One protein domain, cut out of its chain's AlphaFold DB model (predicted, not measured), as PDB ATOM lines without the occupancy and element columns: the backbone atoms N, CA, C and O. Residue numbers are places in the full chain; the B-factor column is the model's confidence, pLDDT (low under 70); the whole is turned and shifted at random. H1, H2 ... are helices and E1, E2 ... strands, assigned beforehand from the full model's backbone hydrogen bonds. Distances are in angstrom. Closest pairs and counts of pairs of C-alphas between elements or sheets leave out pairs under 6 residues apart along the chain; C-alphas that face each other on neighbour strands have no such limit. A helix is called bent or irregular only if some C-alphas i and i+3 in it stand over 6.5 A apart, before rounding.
ATOM      1  N   PRO A   4     177.991 176.155 137.952       69.44
ATOM      2  CA  PRO A   4     177.088 175.986 136.808       69.44
ATOM      3  C   PRO A   4     177.814 175.905 135.460       69.44
ATOM      4  O   PRO A   4     177.399 175.173 134.572       69.44
ATOM      5  N   SER A   5     178.955 176.591 135.312       72.31
ATOM      6  CA  SER A   5     179.738 176.581 134.063       72.31
ATOM      7  C   SER A   5     180.442 175.252 133.760       72.31
ATOM      8  O   SER A   5     181.140 175.155 132.759       72.31
ATOM      9  N   ARG A   6     180.294 174.244 134.629       78.81
ATOM     10  CA  ARG A   6     180.741 172.866 134.368       78.81
ATOM     11  C   ARG A   6     179.713 172.043 133.590       78.81
ATOM     12  O   ARG A   6     180.071 170.987 133.089       78.81
ATOM     13  N   ILE A   7     178.459 172.493 133.568       80.56
ATOM     14  CA  ILE A   7     177.314 171.757 133.014       80.56
ATOM     15  C   ILE A   7     176.616 172.598 131.934       80.56
ATOM     16  O   ILE A   7     176.119 172.060 130.952       80.56
ATOM     17  N   VAL A   8     176.610 173.928 132.082       80.38
ATOM     18  CA  VAL A   8     175.998 174.855 131.124       80.38
ATOM     19  C   VAL A   8     177.044 175.393 130.147       80.38
ATOM     20  O   VAL A   8     177.898 176.209 130.512       80.38
ATOM     21  N   ASP A   9     176.925 174.984 128.882       81.19
ATOM     22  CA  ASP A   9     177.846 175.331 127.792       81.19
ATOM     23  C   ASP A   9     177.291 176.353 126.777       81.19
ATOM     24  O   ASP A   9     177.678 176.362 125.611       81.19
ATOM     25  N   ASP A  10     176.427 177.277 127.212       84.94
ATOM     26  CA  ASP A  10     175.916 178.353 126.348       84.94
ATOM     27  C   ASP A  10     176.951 179.491 126.175       84.94
ATOM     28  O   ASP A  10     177.258 180.259 127.095       84.94
ATOM     29  N   GLU A  11     177.478 179.621 124.957       84.69
ATOM     30  CA  GLU A  11     178.438 180.660 124.565       84.69
ATOM     31  C   GLU A  11     177.894 182.092 124.691       84.69
ATOM     32  O   GLU A  11     178.667 183.020 124.943       84.69
ATOM     33  N   ARG A  12     176.579 182.303 124.547       85.44
ATOM     34  CA  ARG A  12     175.958 183.628 124.709       85.44
ATOM     35  C   ARG A  12     176.074 184.084 126.159       85.44
ATOM     36  O   ARG A  12     176.513 185.205 126.411       85.44
ATOM     37  N   ILE A  13     175.771 183.188 127.105       82.12
ATOM     38  CA  ILE A  13     175.890 183.447 128.548       82.12
ATOM     39  C   ILE A  13     177.353 183.721 128.911       82.12
ATOM     40  O   ILE A  13     177.651 184.689 129.616       82.12
ATOM     41  N   LYS A  14     178.284 182.908 128.393       81.88
ATOM     42  CA  LYS A  14     179.725 183.073 128.648       81.88
ATOM     43  C   LYS A  14     180.242 184.441 128.186       81.88
ATOM     44  O   LYS A  14     181.041 185.045 128.894       81.88
ATOM     45  N   ARG A  15     179.779 184.945 127.036       86.75
ATOM     46  CA  ARG A  15     180.216 186.240 126.472       86.75
ATOM     47  C   ARG A  15     179.513 187.452 127.069       86.75
ATOM     48  O   ARG A  15     180.051 188.552 126.983       86.75
ATOM     49  N   TYR A  16     178.335 187.269 127.659       86.88
ATOM     50  CA  TYR A  16     177.600 188.365 128.284       86.88
ATOM     51  C   TYR A  16     178.347 188.946 129.495       86.88
ATOM     52  O   TYR A  16     178.420 190.163 129.687       86.88
ATOM     53  N   PHE A  17     178.950 188.086 130.318       89.25
ATOM     54  CA  PHE A  17     179.635 188.523 131.529       89.25
ATOM     55  C   PHE A  17     181.114 188.833 131.283       89.25
ATOM     56  O   PHE A  17     181.896 187.949 130.957       89.25
ATOM     57  N   LYS A  18     181.518 190.078 131.567       91.12
ATOM     58  CA  LYS A  18     182.927 190.521 131.590       91.12
ATOM     59  C   LYS A  18     183.848 189.600 132.405       91.12
ATOM     60  O   LYS A  18     184.928 189.244 131.958       91.12
ATOM     61  N   HIS A  19     183.419 189.240 133.614       91.12
ATOM     62  CA  HIS A  19     184.137 188.374 134.549       91.12
ATOM     63  C   HIS A  19     183.177 187.868 135.643       91.12
ATOM     64  O   HIS A  19     182.026 188.305 135.727       91.12
ATOM     65  N   ASN A  20     183.644 186.973 136.524       89.50
ATOM     66  CA  ASN A  20     182.797 186.379 137.572       89.50
ATOM     67  C   ASN A  20     182.230 187.422 138.552       89.50
ATOM     68  O   ASN A  20     181.070 187.299 138.919       89.50
ATOM     69  N   GLY A  21     182.990 188.470 138.902       92.12
ATOM     70  CA  GLY A  21     182.471 189.589 139.705       92.12
ATOM     71  C   GLY A  21     181.234 190.266 139.099       92.12
ATOM     72  O   GLY A  21     180.228 190.429 139.781       92.12
ATOM     73  N   HIS A  22     181.269 190.577 137.795       92.62
ATOM     74  CA  HIS A  22     180.132 191.152 137.074       92.62
ATOM     75  C   HIS A  22     178.939 190.198 137.058       92.62
ATOM     76  O   HIS A  22     177.820 190.626 137.328       92.62
ATOM     77  N   ARG A  23     179.177 188.901 136.801       89.94
ATOM     78  CA  ARG A  23     178.113 187.891 136.839       89.94
ATOM     79  C   ARG A  23     177.420 187.856 138.192       89.94
ATOM     80  O   ARG A  23     176.204 187.967 138.240       89.94
ATOM     81  N   THR A  24     178.187 187.727 139.270       90.25
ATOM     82  CA  THR A  24     177.630 187.649 140.622       90.25
ATOM     83  C   THR A  24     176.828 188.902 140.960       90.25
ATOM     84  O   THR A  24     175.694 188.771 141.403       90.25
ATOM     85  N   ALA A  25     177.356 190.098 140.682       91.31
ATOM     86  CA  ALA A  25     176.667 191.352 140.984       91.31
ATOM     87  C   ALA A  25     175.333 191.501 140.232       91.31
ATOM     88  O   ALA A  25     174.333 191.903 140.822       91.31
ATOM     89  N   VAL A  26     175.303 191.160 138.938       88.81
ATOM     90  CA  VAL A  26     174.078 191.228 138.120       88.81
ATOM     91  C   VAL A  26     173.057 190.192 138.580       88.81
ATOM     92  O   VAL A  26     171.901 190.539 138.800       88.81
ATOM     93  N   SER A  27     173.476 188.938 138.774       86.69
ATOM     94  CA  SER A  27     172.574 187.869 139.216       86.69
ATOM     95  C   SER A  27     172.023 188.124 140.619       86.69
ATOM     96  O   SER A  27     170.827 187.968 140.839       86.69
ATOM     97  N   GLN A  28     172.861 188.563 141.560       87.50
ATOM     98  CA  GLN A  28     172.427 188.876 142.922       87.50
ATOM     99  C   GLN A  28     171.427 190.035 142.939       87.50
ATOM    100  O   GLN A  28     170.436 189.970 143.658       87.50
ATOM    101  N   ARG A  29     171.644 191.062 142.110       87.38
ATOM    102  CA  ARG A  29     170.713 192.187 141.988       87.38
ATOM    103  C   ARG A  29     169.340 191.739 141.487       87.38
ATOM    104  O   ARG A  29     168.345 192.190 142.034       87.38
ATOM    105  N   ALA A  30     169.291 190.842 140.500       83.31
ATOM    106  CA  ALA A  30     168.031 190.311 139.976       83.31
ATOM    107  C   ALA A  30     167.262 189.475 141.018       83.31
ATOM    108  O   ALA A  30     166.040 189.504 141.058       83.31
ATOM    109  N   LEU A  31     167.966 188.763 141.902       81.69
ATOM    110  CA  LEU A  31     167.353 187.934 142.948       81.69
ATOM    111  C   LEU A  31     166.802 188.748 144.136       81.69
ATOM    112  O   LEU A  31     166.124 188.200 145.003       81.69
ATOM    113  N   GLN A  32     167.093 190.046 144.221       80.38
ATOM    114  CA  GLN A  32     166.784 190.858 145.395       80.38
ATOM    115  C   GLN A  32     165.770 191.954 145.068       80.38
ATOM    116  O   GLN A  32     166.064 192.888 144.332       80.38
ATOM    117  N   ALA A  33     164.610 191.918 145.731       72.06
ATOM    118  CA  ALA A  33     163.635 193.014 145.659       72.06
ATOM    119  C   ALA A  33     164.214 194.351 146.175       72.06
ATOM    120  O   ALA A  33     163.844 195.425 145.704       72.06
ATOM    121  N   HIS A  34     165.138 194.276 147.138       75.81
ATOM    122  CA  HIS A  34     165.884 195.407 147.683       75.81
ATOM    123  C   HIS A  34     167.369 195.056 147.711       75.81
ATOM    124  O   HIS A  34     167.906 194.662 148.743       75.81
ATOM    125  N   ALA A  35     168.014 195.137 146.548       78.31
ATOM    126  CA  ALA A  35     169.443 194.891 146.463       78.31
ATOM    127  C   ALA A  35     170.236 195.963 147.223       78.31
ATOM    128  O   ALA A  35     169.826 197.127 147.279       78.31
ATOM    129  N   ASP A  36     171.390 195.567 147.757       83.75
ATOM    130  CA  ASP A  36     172.364 196.492 148.335       83.75
ATOM    131  C   ASP A  36     172.649 197.640 147.332       83.75
ATOM    132  O   ASP A  36     173.022 197.373 146.180       83.75
ATOM    133  N   PRO A  37     172.466 198.920 147.724       85.19
ATOM    134  CA  PRO A  37     172.745 200.064 146.857       85.19
ATOM    135  C   PRO A  37     174.174 200.071 146.297       85.19
ATOM    136  O   PRO A  37     174.395 200.566 145.189       85.19
ATOM    137  N   TRP A  38     175.122 199.500 147.041       89.00
ATOM    138  CA  TRP A  38     176.541 199.411 146.710       89.00
ATOM    139  C   TRP A  38     176.922 198.127 145.972       89.00
ATOM    140  O   TRP A  38     178.084 197.983 145.584       89.00
ATOM    141  N   LEU A  39     175.963 197.226 145.717       92.56
ATOM    142  CA  LEU A  39     176.205 195.988 144.986       92.56
ATOM    143  C   LEU A  39     176.745 196.293 143.588       92.56
ATOM    144  O   LEU A  39     176.037 196.796 142.712       92.56
ATOM    145  N   GLY A  40     177.997 195.940 143.357       94.69
ATOM    146  CA  GLY A  40     178.702 196.224 142.123       94.69
ATOM    147  C   GLY A  40     179.800 195.213 141.857       94.69
ATOM    148  O   GLY A  40     179.846 194.122 142.421       94.69
ATOM    149  N   TYR A  41     180.697 195.574 140.955       96.19
ATOM    150  CA  TYR A  41     181.835 194.743 140.610       96.19
ATOM    151  C   TYR A  41     183.024 195.611 140.222       96.19
ATOM    152  O   TYR A  41     182.862 196.748 139.779       96.19
ATOM    153  N   THR A  42     184.220 195.055 140.370       96.69
ATOM    154  CA  THR A  42     185.473 195.687 139.954       96.69
ATOM    155  C   THR A  42     186.425 194.644 139.376       96.69
ATOM    156  O   THR A  42     186.175 193.441 139.482       96.69
ATOM    157  N   GLU A  43     187.513 195.099 138.770       97.19
ATOM    158  CA  GLU A  43     188.599 194.261 138.274       97.19
ATOM    159  C   GLU A  43     189.924 194.757 138.857       97.19
ATOM    160  O   GLU A  43     190.209 195.955 138.834       97.19
ATOM    161  N   ILE A  44     190.721 193.837 139.398       96.69
ATOM    162  CA  ILE A  44     192.059 194.105 139.934       96.69
ATOM    163  C   ILE A  44     192.995 193.060 139.333       96.69
ATOM    164  O   ILE A  44     192.728 191.865 139.441       96.69
ATOM    165  N   ASP A  45     194.056 193.510 138.661       96.00
ATOM    166  CA  ASP A  45     195.053 192.652 138.002       96.00
ATOM    167  C   ASP A  45     194.442 191.586 137.067       96.00
ATOM    168  O   ASP A  45     194.875 190.435 137.023       96.00
ATOM    169  N   GLY A  46     193.395 191.962 136.320       93.06
ATOM    170  CA  GLY A  46     192.676 191.063 135.409       93.06
ATOM    171  C   GLY A  46     191.733 190.071 136.103       93.06
ATOM    172  O   GLY A  46     191.146 189.213 135.442       93.06
ATOM    173  N   VAL A  47     191.568 190.165 137.426       93.62
ATOM    174  CA  VAL A  47     190.658 189.326 138.208       93.62
ATOM    175  C   VAL A  47     189.430 190.131 138.609       93.62
ATOM    176  O   VAL A  47     189.516 191.191 139.221       93.62
ATOM    177  N   GLY A  48     188.260 189.609 138.253       94.31
ATOM    178  CA  GLY A  48     186.982 190.237 138.546       94.31
ATOM    179  C   GLY A  48     186.437 189.902 139.931       94.31
ATOM    180  O   GLY A  48     186.237 188.725 140.234       94.31
ATOM    181  N   PHE A  49     186.070 190.922 140.698       94.56
ATOM    182  CA  PHE A  49     185.532 190.826 142.056       94.56
ATOM    183  C   PHE A  49     184.113 191.396 142.142       94.56
ATOM    184  O   PHE A  49     183.760 192.318 141.405       94.56
ATOM    185  N   VAL A  50     183.297 190.829 143.031       94.88
ATOM    186  CA  VAL A  50     182.028 191.433 143.460       94.88
ATOM    187  C   VAL A  50     182.324 192.440 144.574       94.88
ATOM    188  O   VAL A  50     183.222 192.216 145.384       94.88
ATOM    189  N   VAL A  51     181.605 193.557 144.582       94.62
ATOM    190  CA  VAL A  51     181.685 194.601 145.606       94.62
ATOM    191  C   VAL A  51     180.325 194.683 146.280       94.62
ATOM    192  O   VAL A  51     179.314 194.771 145.588       94.62
ATOM    193  N   THR A  52     180.307 194.641 147.606       91.75
ATOM    194  CA  THR A  52     179.100 194.770 148.427       91.75
ATOM    195  C   THR A  52     179.393 195.673 149.618       91.75
ATOM    196  O   THR A  52     180.548 195.823 150.028       91.75
ATOM    197  N   GLU A  53     178.352 196.259 150.192       90.25
ATOM    198  CA  GLU A  53     178.418 196.938 151.477       90.25
ATOM    199  C   GLU A  53     178.838 195.957 152.577       90.25
ATOM    200  O   GLU A  53     178.332 194.837 152.681       90.25
ATOM    201  N   LEU A  54     179.764 196.395 153.431       86.00
ATOM    202  CA  LEU A  54     180.013 195.746 154.709       86.00
ATOM    203  C   LEU A  54     179.044 196.346 155.729       86.00
ATOM    204  O   LEU A  54     179.311 197.412 156.286       86.00
ATOM    205  N   SER A  55     177.915 195.679 155.956       79.94
ATOM    206  CA  SER A  55     176.914 196.141 156.917       79.94
ATOM    207  C   SER A  55     177.080 195.426 158.265       79.94
ATOM    208  O   SER A  55     177.089 194.196 158.304       79.94
ATOM    209  N   PRO A  56     177.173 196.163 159.391       76.94
ATOM    210  CA  PRO A  56     177.192 195.570 160.729       76.94
ATOM    211  C   PRO A  56     175.811 195.060 161.175       76.94
ATOM    212  O   PRO A  56     175.699 194.499 162.258       76.94
ATOM    213  N   TYR A  57     174.767 195.283 160.369       73.94
ATOM    214  CA  TYR A  57     173.388 194.861 160.634       73.94
ATOM    215  C   TYR A  57     173.005 193.583 159.879       73.94
ATOM    216  O   TYR A  57     171.830 193.227 159.839       73.94
ATOM    217  N   VAL A  58     173.968 192.921 159.231       71.81
ATOM    218  CA  VAL A  58     173.742 191.589 158.670       71.81
ATOM    219  C   VAL A  58     173.681 190.612 159.836       71.81
ATOM    220  O   VAL A  58     174.691 190.356 160.488       71.81
ATOM    221  N   GLU A  59     172.486 190.103 160.102       72.62
ATOM    222  CA  GLU A  59     172.225 189.106 161.132       72.62
ATOM    223  C   GLU A  59     171.868 187.789 160.435       72.62
ATOM    224  O   GLU A  59     171.043 187.771 159.517       72.62
ATOM    225  N   ASP A  60     172.544 186.706 160.816       78.31
ATOM    226  CA  ASP A  60     172.215 185.357 160.350       78.31
ATOM    227  C   ASP A  60     171.176 184.737 161.295       78.31
ATOM    228  O   ASP A  60     171.003 185.186 162.432       78.31
ATOM    229  N   LEU A  61     170.478 183.704 160.833       80.62
ATOM    230  CA  LEU A  61     169.615 182.921 161.709       80.62
ATOM    231  C   LEU A  61     170.481 182.176 162.731       80.62
ATOM    232  O   LEU A  61     171.506 181.592 162.380       80.62
ATOM    233  N   ASP A  62     170.059 182.160 163.997       83.06
ATOM    234  CA  ASP A  62     170.699 181.304 164.994       83.06
ATOM    235  C   ASP A  62     170.262 179.852 164.773       83.06
ATOM    236  O   ASP A  62     169.245 179.375 165.278       83.06
ATOM    237  N   TRP A  63     171.042 179.144 163.962       86.31
ATOM    238  CA  TRP A  63     170.802 177.743 163.635       86.31
ATOM    239  C   TRP A  63     170.976 176.808 164.839       86.31
ATOM    240  O   TRP A  63     170.530 175.665 164.776       86.31
ATOM    241  N   SER A  64     171.617 177.259 165.926       86.62
ATOM    242  CA  SER A  64     171.876 176.414 167.097       86.62
ATOM    243  C   SER A  64     170.616 176.108 167.911       86.62
ATOM    244  O   SER A  64     170.558 175.071 168.572       86.62
ATOM    245  N   ASP A  65     169.584 176.944 167.781       84.50
ATOM    246  CA  ASP A  65     168.282 176.770 168.431       84.50
ATOM    247  C   ASP A  65     167.342 175.811 167.670       84.50
ATOM    248  O   ASP A  65     166.279 175.441 168.179       84.50
ATOM    249  N   LEU A  66     167.714 175.390 166.453       89.06
ATOM    250  CA  LEU A  66     166.938 174.474 165.615       89.06
ATOM    251  C   LEU A  66     167.474 173.046 165.759       89.06
ATOM    252  O   LEU A  66     168.251 172.574 164.929       89.06
ATOM    253  N   THR A  67     167.060 172.347 166.815       90.19
ATOM    254  CA  THR A  67     167.551 170.992 167.118       90.19
ATOM    255  C   THR A  67     166.541 169.890 166.825       90.19
ATOM    256  O   THR A  67     166.945 168.756 166.584       90.19
ATOM    257  N   GLU A  68     165.246 170.212 166.819       93.19
ATOM    258  CA  GLU A  68     164.160 169.248 166.625       93.19
ATOM    259  C   GLU A  68     163.401 169.487 165.305       93.19
ATOM    260  O   GLU A  68     163.221 170.641 164.890       93.19
ATOM    261  N   PRO A  69     162.888 168.430 164.645       91.56
ATOM    262  CA  PRO A  69     162.162 168.553 163.379       91.56
ATOM    263  C   PRO A  69     160.974 169.524 163.424       91.56
ATOM    264  O   PRO A  69     160.734 170.261 162.465       91.56
ATOM    265  N   GLU A  70     160.242 169.576 164.539       92.94
ATOM    266  CA  GLU A  70     159.087 170.463 164.712       92.94
ATOM    267  C   GLU A  70     159.488 171.944 164.770       92.94
ATOM    268  O   GLU A  70     158.678 172.810 164.436       92.94
ATOM    269  N   GLN A  71     160.731 172.246 165.164       91.31
ATOM    270  CA  GLN A  71     161.293 173.600 165.129       91.31
ATOM    271  C   GLN A  71     161.759 173.966 163.714       91.31
ATOM    272  O   GLN A  71     161.590 175.104 163.280       91.31
ATOM    273  N   MET A  72     162.321 172.998 162.983       91.75
ATOM    274  CA  MET A  72     162.836 173.195 161.626       91.75
ATOM    275  C   MET A  72     161.720 173.364 160.592       91.75
ATOM    276  O   MET A  72     161.835 174.195 159.694       91.75
ATOM    277  N   SER A  73     160.634 172.594 160.710       92.88
ATOM    278  CA  SER A  73     159.565 172.543 159.704       92.88
ATOM    279  C   SER A  73     158.964 173.924 159.364       92.88
ATOM    280  O   SER A  73     158.933 174.273 158.181       92.88
ATOM    281  N   PRO A  74     158.593 174.783 160.338       93.19
ATOM    282  CA  PRO A  74     158.128 176.139 160.037       93.19
ATOM    283  C   PRO A  74     159.178 177.005 159.328       93.19
ATOM    284  O   PRO A  74     158.835 177.794 158.450       93.19
ATOM    285  N   VAL A  75     160.456 176.870 159.697       92.19
ATOM    286  CA  VAL A  75     161.553 177.624 159.071       92.19
ATOM    287  C   VAL A  75     161.715 177.200 157.613       92.19
ATOM    288  O   VAL A  75     161.821 178.059 156.739       92.19
ATOM    289  N   LEU A  76     161.664 175.896 157.334       91.81
ATOM    290  CA  LEU A  76     161.742 175.356 155.977       91.81
ATOM    291  C   LEU A  76     160.571 175.818 155.095       91.81
ATOM    292  O   LEU A  76     160.813 176.178 153.945       91.81
ATOM    293  N   ASP A  77     159.341 175.898 155.622       94.31
ATOM    294  CA  ASP A  77     158.198 176.473 154.886       94.31
ATOM    295  C   ASP A  77     158.471 177.928 154.471       94.31
ATOM    296  O   ASP A  77     158.350 178.293 153.296       94.31
ATOM    297  N   TYR A  78     158.908 178.764 155.418       94.00
ATOM    298  CA  TYR A  78     159.217 180.162 155.122       94.00
ATOM    299  C   TYR A  78     160.388 180.313 154.150       94.00
ATOM    300  O   TYR A  78     160.307 181.145 153.243       94.00
ATOM    301  N   LEU A  79     161.446 179.510 154.289       91.25
ATOM    302  CA  LEU A  79     162.589 179.522 153.374       91.25
ATOM    303  C   LEU A  79     162.192 179.076 151.965       91.25
ATOM    304  O   LEU A  79     162.598 179.718 150.994       91.25
ATOM    305  N   GLY A  80     161.359 178.040 151.833       91.00
ATOM    306  CA  GLY A  80     160.827 177.599 150.543       91.00
ATOM    307  C   GLY A  80     160.034 178.707 149.850       91.00
ATOM    308  O   GLY A  80     160.301 179.052 148.698       91.00
ATOM    309  N   ARG A  81     159.127 179.365 150.582       92.19
ATOM    310  CA  ARG A  81     158.323 180.485 150.059       92.19
ATOM    311  C   ARG A  81     159.166 181.712 149.716       92.19
ATOM    312  O   ARG A  81     158.904 182.369 148.708       92.19
ATOM    313  N   ALA A  82     160.171 182.033 150.531       89.38
ATOM    314  CA  ALA A  82     161.109 183.117 150.256       89.38
ATOM    315  C   ALA A  82     161.935 182.833 148.992       89.38
ATOM    316  O   ALA A  82     162.068 183.713 148.143       89.38
ATOM    317  N   THR A  83     162.413 181.598 148.828       87.88
ATOM    318  CA  THR A  83     163.179 181.153 147.654       87.88
ATOM    319  C   THR A  83     162.330 181.217 146.385       87.88
ATOM    320  O   THR A  83     162.745 181.828 145.401       87.88
ATOM    321  N   ALA A  84     161.099 180.696 146.427       86.06
ATOM    322  CA  ALA A  84     160.144 180.822 145.324       86.06
ATOM    323  C   ALA A  84     159.905 182.297 144.962       86.06
ATOM    324  O   ALA A  84     159.973 182.687 143.798       86.06
ATOM    325  N   LYS A  85     159.716 183.163 145.969       85.62
ATOM    326  CA  LYS A  85     159.521 184.599 145.745       85.62
ATOM    327  C   LYS A  85     160.727 185.265 145.082       85.62
ATOM    328  O   LYS A  85     160.530 186.109 144.210       85.62
ATOM    329  N   VAL A  86     161.940 184.913 145.503       83.06
ATOM    330  CA  VAL A  86     163.200 185.400 144.924       83.06
ATOM    331  C   VAL A  86     163.298 185.027 143.442       83.06
ATOM    332  O   VAL A  86     163.620 185.893 142.628       83.06
ATOM    333  N   HIS A  87     162.929 183.799 143.067       79.56
ATOM    334  CA  HIS A  87     162.872 183.385 141.662       79.56
ATOM    335  C   HIS A  87     161.829 184.175 140.857       79.56
ATOM    336  O   HIS A  87     162.163 184.714 139.803       79.56
ATOM    337  N   CYS A  88     160.619 184.379 141.390       77.31
ATOM    338  CA  CYS A  88     159.608 185.202 140.715       77.31
ATOM    339  C   CYS A  88     160.033 186.678 140.537       77.31
ATOM    340  O   CYS A  88     159.523 187.363 139.649       77.31
ATOM    341  N   VAL A  89     160.881 187.223 141.423       75.31
ATOM    342  CA  VAL A  89     161.430 188.589 141.283       75.31
ATOM    343  C   VAL A  89     162.493 188.617 140.192       75.31
ATOM    344  O   VAL A  89     162.428 189.479 139.318       75.31
ATOM    345  N   ALA A  90     163.403 187.640 140.191       71.56
ATOM    346  CA  ALA A  90     164.441 187.537 139.174       71.56
ATOM    347  C   ALA A  90     163.871 187.419 137.761       71.56
ATOM    348  O   ALA A  90     164.381 188.079 136.865       71.56
ATOM    349  N   ASP A  91     162.783 186.673 137.568       67.69
ATOM    350  CA  ASP A  91     162.150 186.542 136.252       67.69
ATOM    351  C   ASP A  91     161.631 187.893 135.716       67.69
ATOM    352  O   ASP A  91     161.746 188.165 134.521       67.69
ATOM    353  N   LYS A  92     161.138 188.793 136.584       62.62
ATOM    354  CA  LYS A  92     160.654 190.129 136.176       62.62
ATOM    355  C   LYS A  92     161.769 191.086 135.768       62.62
ATOM    356  O   LYS A  92     161.560 191.896 134.868       62.62
ATOM    357  N   ASP A  93     162.907 191.004 136.449       62.06
ATOM    358  CA  ASP A  93     164.040 191.919 136.271       62.06
ATOM    359  C   ASP A  93     165.180 191.302 135.438       62.06
ATOM    360  O   ASP A  93     166.233 191.921 135.252       62.06
ATOM    361  N   SER A  94     164.990 190.081 134.925       66.06
ATOM    362  CA  SER A  94     165.954 189.406 134.056       66.06
ATOM    363  C   SER A  94     166.004 190.043 132.665       66.06
ATOM    364  O   SER A  94     164.998 190.492 132.116       66.06
ATOM    365  N   ASP A  95     167.205 190.091 132.077       66.94
ATOM    366  CA  ASP A  95     167.369 190.520 130.690       66.94
ATOM    367  C   ASP A  95     166.850 189.407 129.755       66.94
ATOM    368  O   ASP A  95     167.469 188.331 129.688       66.94
ATOM    369  N   PRO A  96     165.761 189.647 128.992       62.22
ATOM    370  CA  PRO A  96     165.142 188.633 128.141       62.22
ATOM    371  C   PRO A  96     166.052 188.187 126.985       62.22
ATOM    372  O   PRO A  96     165.748 187.220 126.287       62.22
ATOM    373  N   THR A  97     167.182 188.867 126.751       67.88
ATOM    374  CA  THR A  97     168.176 188.450 125.751       67.88
ATOM    375  C   THR A  97     169.024 187.256 126.200       67.88
ATOM    376  O   THR A  97     169.619 186.578 125.352       67.88
ATOM    377  N   ILE A  98     169.066 186.957 127.504       74.69
ATOM    378  CA  ILE A  98     169.861 185.858 128.072       74.69
ATOM    379  C   ILE A  98     168.977 184.690 128.484       74.69
ATOM    380  O   ILE A  98     169.234 183.562 128.059       74.69
ATOM    381  N   VAL A  99     167.953 184.965 129.291       76.62
ATOM    382  CA  VAL A  99     166.994 183.972 129.780       76.62
ATOM    383  C   VAL A  99     165.653 184.313 129.142       76.62
ATOM    384  O   VAL A  99     165.004 185.281 129.512       76.62
ATOM    385  N   GLY A 100     165.308 183.570 128.089       76.75
ATOM    386  CA  GLY A 100     164.118 183.819 127.269       76.75
ATOM    387  C   GLY A 100     162.889 183.011 127.686       76.75
ATOM    388  O   GLY A 100     161.919 182.968 126.936       76.75
ATOM    389  N   PHE A 101     162.960 182.336 128.829       79.94
ATOM    390  CA  PHE A 101     161.901 181.505 129.393       79.94
ATOM    391  C   PHE A 101     161.602 181.962 130.821       79.94
ATOM    392  O   PHE A 101     162.400 182.679 131.429       79.94
ATOM    393  N   GLN A 102     160.455 181.549 131.347       80.69
ATOM    394  CA  GLN A 102     160.100 181.771 132.744       80.69
ATOM    395  C   GLN A 102     160.628 180.600 133.567       80.69
ATOM    396  O   GLN A 102     160.277 179.453 133.300       80.69
ATOM    397  N   THR A 103     161.490 180.876 134.546       80.44
ATOM    398  CA  THR A 103     162.159 179.825 135.323       80.44
ATOM    399  C   THR A 103     161.145 178.963 136.077       80.44
ATOM    400  O   THR A 103     161.319 177.752 136.174       80.44
ATOM    401  N   GLU A 104     160.072 179.579 136.580       82.38
ATOM    402  CA  GLU A 104     158.972 178.885 137.258       82.38
ATOM    403  C   GLU A 104     158.282 177.848 136.359       82.38
ATOM    404  O   GLU A 104     158.072 176.721 136.801       82.38
ATOM    405  N   ASP A 105     157.992 178.196 135.102       86.50
ATOM    406  CA  ASP A 105     157.287 177.305 134.174       86.50
ATOM    407  C   ASP A 105     158.133 176.063 133.859       86.50
ATOM    408  O   ASP A 105     157.636 174.941 133.934       86.50
ATOM    409  N   GLU A 106     159.431 176.250 133.596       88.94
ATOM    410  CA  GLU A 106     160.360 175.144 133.326       88.94
ATOM    411  C   GLU A 106     160.572 174.250 134.560       88.94
ATOM    412  O   GLU A 106     160.691 173.033 134.430       88.94
ATOM    413  N   ILE A 107     160.612 174.827 135.771       87.25
ATOM    414  CA  ILE A 107     160.703 174.047 137.017       87.25
ATOM    415  C   ILE A 107     159.436 173.211 137.211       87.25
ATOM    416  O   ILE A 107     159.536 172.026 137.525       87.25
ATOM    417  N   ILE A 108     158.254 173.807 137.023       89.25
ATOM    418  CA  ILE A 108     156.980 173.093 137.143       89.25
ATOM    419  C   ILE A 108     156.917 171.968 136.113       89.25
ATOM    420  O   ILE A 108     156.564 170.849 136.472       89.25
ATOM    421  N   GLU A 109     157.283 172.226 134.857       91.69
ATOM    422  CA  GLU A 109     157.288 171.204 133.807       91.69
ATOM    423  C   GLU A 109     158.262 170.062 134.124       91.69
ATOM    424  O   GLU A 109     157.898 168.896 133.986       91.69
ATOM    425  N   ALA A 110     159.469 170.374 134.608       90.50
ATOM    426  CA  ALA A 110     160.471 169.366 134.946       90.50
ATOM    427  C   ALA A 110     160.072 168.484 136.142       90.50
ATOM    428  O   ALA A 110     160.426 167.305 136.176       90.50
ATOM    429  N   LEU A 111     159.360 169.048 137.122       91.94
ATOM    430  CA  LEU A 111     158.966 168.347 138.348       91.94
ATOM    431  C   LEU A 111     157.573 167.714 138.272       91.94
ATOM    432  O   LEU A 111     157.257 166.856 139.097       91.94
ATOM    433  N   SER A 112     156.747 168.113 137.301       91.94
ATOM    434  CA  SER A 112     155.399 167.570 137.122       91.94
ATOM    435  C   SER A 112     155.446 166.043 137.036       91.94
ATOM    436  O   SER A 112     156.246 165.476 136.296       91.94
ATOM    437  N   ASP A 113     154.585 165.387 137.815       92.69
ATOM    438  CA  ASP A 113     154.490 163.928 137.980       92.69
ATOM    439  C   ASP A 113     155.693 163.232 138.664       92.69
ATOM    440  O   ASP A 113     155.604 162.033 138.933       92.69
ATOM    441  N   ASN A 114     156.767 163.954 139.020       93.94
ATOM    442  CA  ASN A 114     157.991 163.402 139.632       93.94
ATOM    443  C   ASN A 114     158.362 164.065 140.978       93.94
ATOM    444  O   ASN A 114     159.510 163.993 141.417       93.94
ATOM    445  N   GLU A 115     157.412 164.724 141.650       93.56
ATOM    446  CA  GLU A 115     157.665 165.444 142.912       93.56
ATOM    447  C   GLU A 115     158.266 164.540 144.001       93.56
ATOM    448  O   GLU A 115     159.227 164.928 144.666       93.56
ATOM    449  N   ASP A 116     157.741 163.321 144.151       94.88
ATOM    450  CA  ASP A 116     158.229 162.356 145.143       94.88
ATOM    451  C   ASP A 116     159.674 161.911 144.847       94.88
ATOM    452  O   ASP A 116     160.487 161.808 145.766       94.88
TER     453      ASP A 116
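This is residues 4 to 116 of the 155 residues of the protein "DUF2252 family protein" of Rubrobacteraceae bacterium (UniProt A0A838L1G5). A long helix, H3, and a shorter one, H2, meet near their last residues as a corner; the hairpin E1 and E2 packs on H2, and residues 52 to 68 arch back to the far end of H3, leaving a loose, open frame. H4 meets H3 near that same corner and ends in a free tail, while the short H1 is apart from the other named elements. The printed part has 113 residues, with named elements in the order H1, H2, E1, E2, H3, H4; it is mostly helix with one antiparallel sheet, E1 - E2. It is loose, with a radius of gyration of the C-alphas of 17.5 A and spans of 49 by 43 by 26 A.

Find C-alpha 11 at (178.438, 180.660, 124.565), where H1 begins; it ends at residue 16. H2, residues 20 to 31, runs 16.4 A. E1 is residues 40 to 44 and E2 residues 47 to 51. From C-alpha 69 at (162.162, 168.553, 163.379), H3 runs 35.8 A to residue 93; it is only just irregular, with C-alphas 71 and 74 6.51 A apart. H4, residues 103 to 111, ends at C-alpha 111, (158.966, 168.347, 138.348).

Look at Gly 21 of H2 and Phe 49 of E2: their C-alphas, the closest of the two elements, are 4.1 A apart. In the hairpin, N 42 and O 49 are 3.0 A apart, within hydrogen-bond range. H2, with residues 30 to 31 alone, touches residues 86 to 93 of H3, about perpendicular at 76 degrees; the closest C-alphas, of Ala 30 and Ala 90, are 4.6 A apart. H3, with residues 87 to 91 alone, touches H4 at a steep tilt of 52 degrees, opposite ways; the closest C-alphas, of Asp 91 and Thr 103, are 6.8 A apart. Every O i to N i+4 pair is within hydrogen-bond range in H1, H2 and H4; in H3, 18 of 21 are.

The C-alphas of Asp 45 and Glu 70, the two farthest apart, are 50.0 A apart. The printed part has no cut, and the link from E2 to H3 is long, 17 residues. Residues 56 to 62, 76 to 82 of H3, and 105 to 116 stand free. Confidence is under 70 at residue 4 and residues 91 to 97.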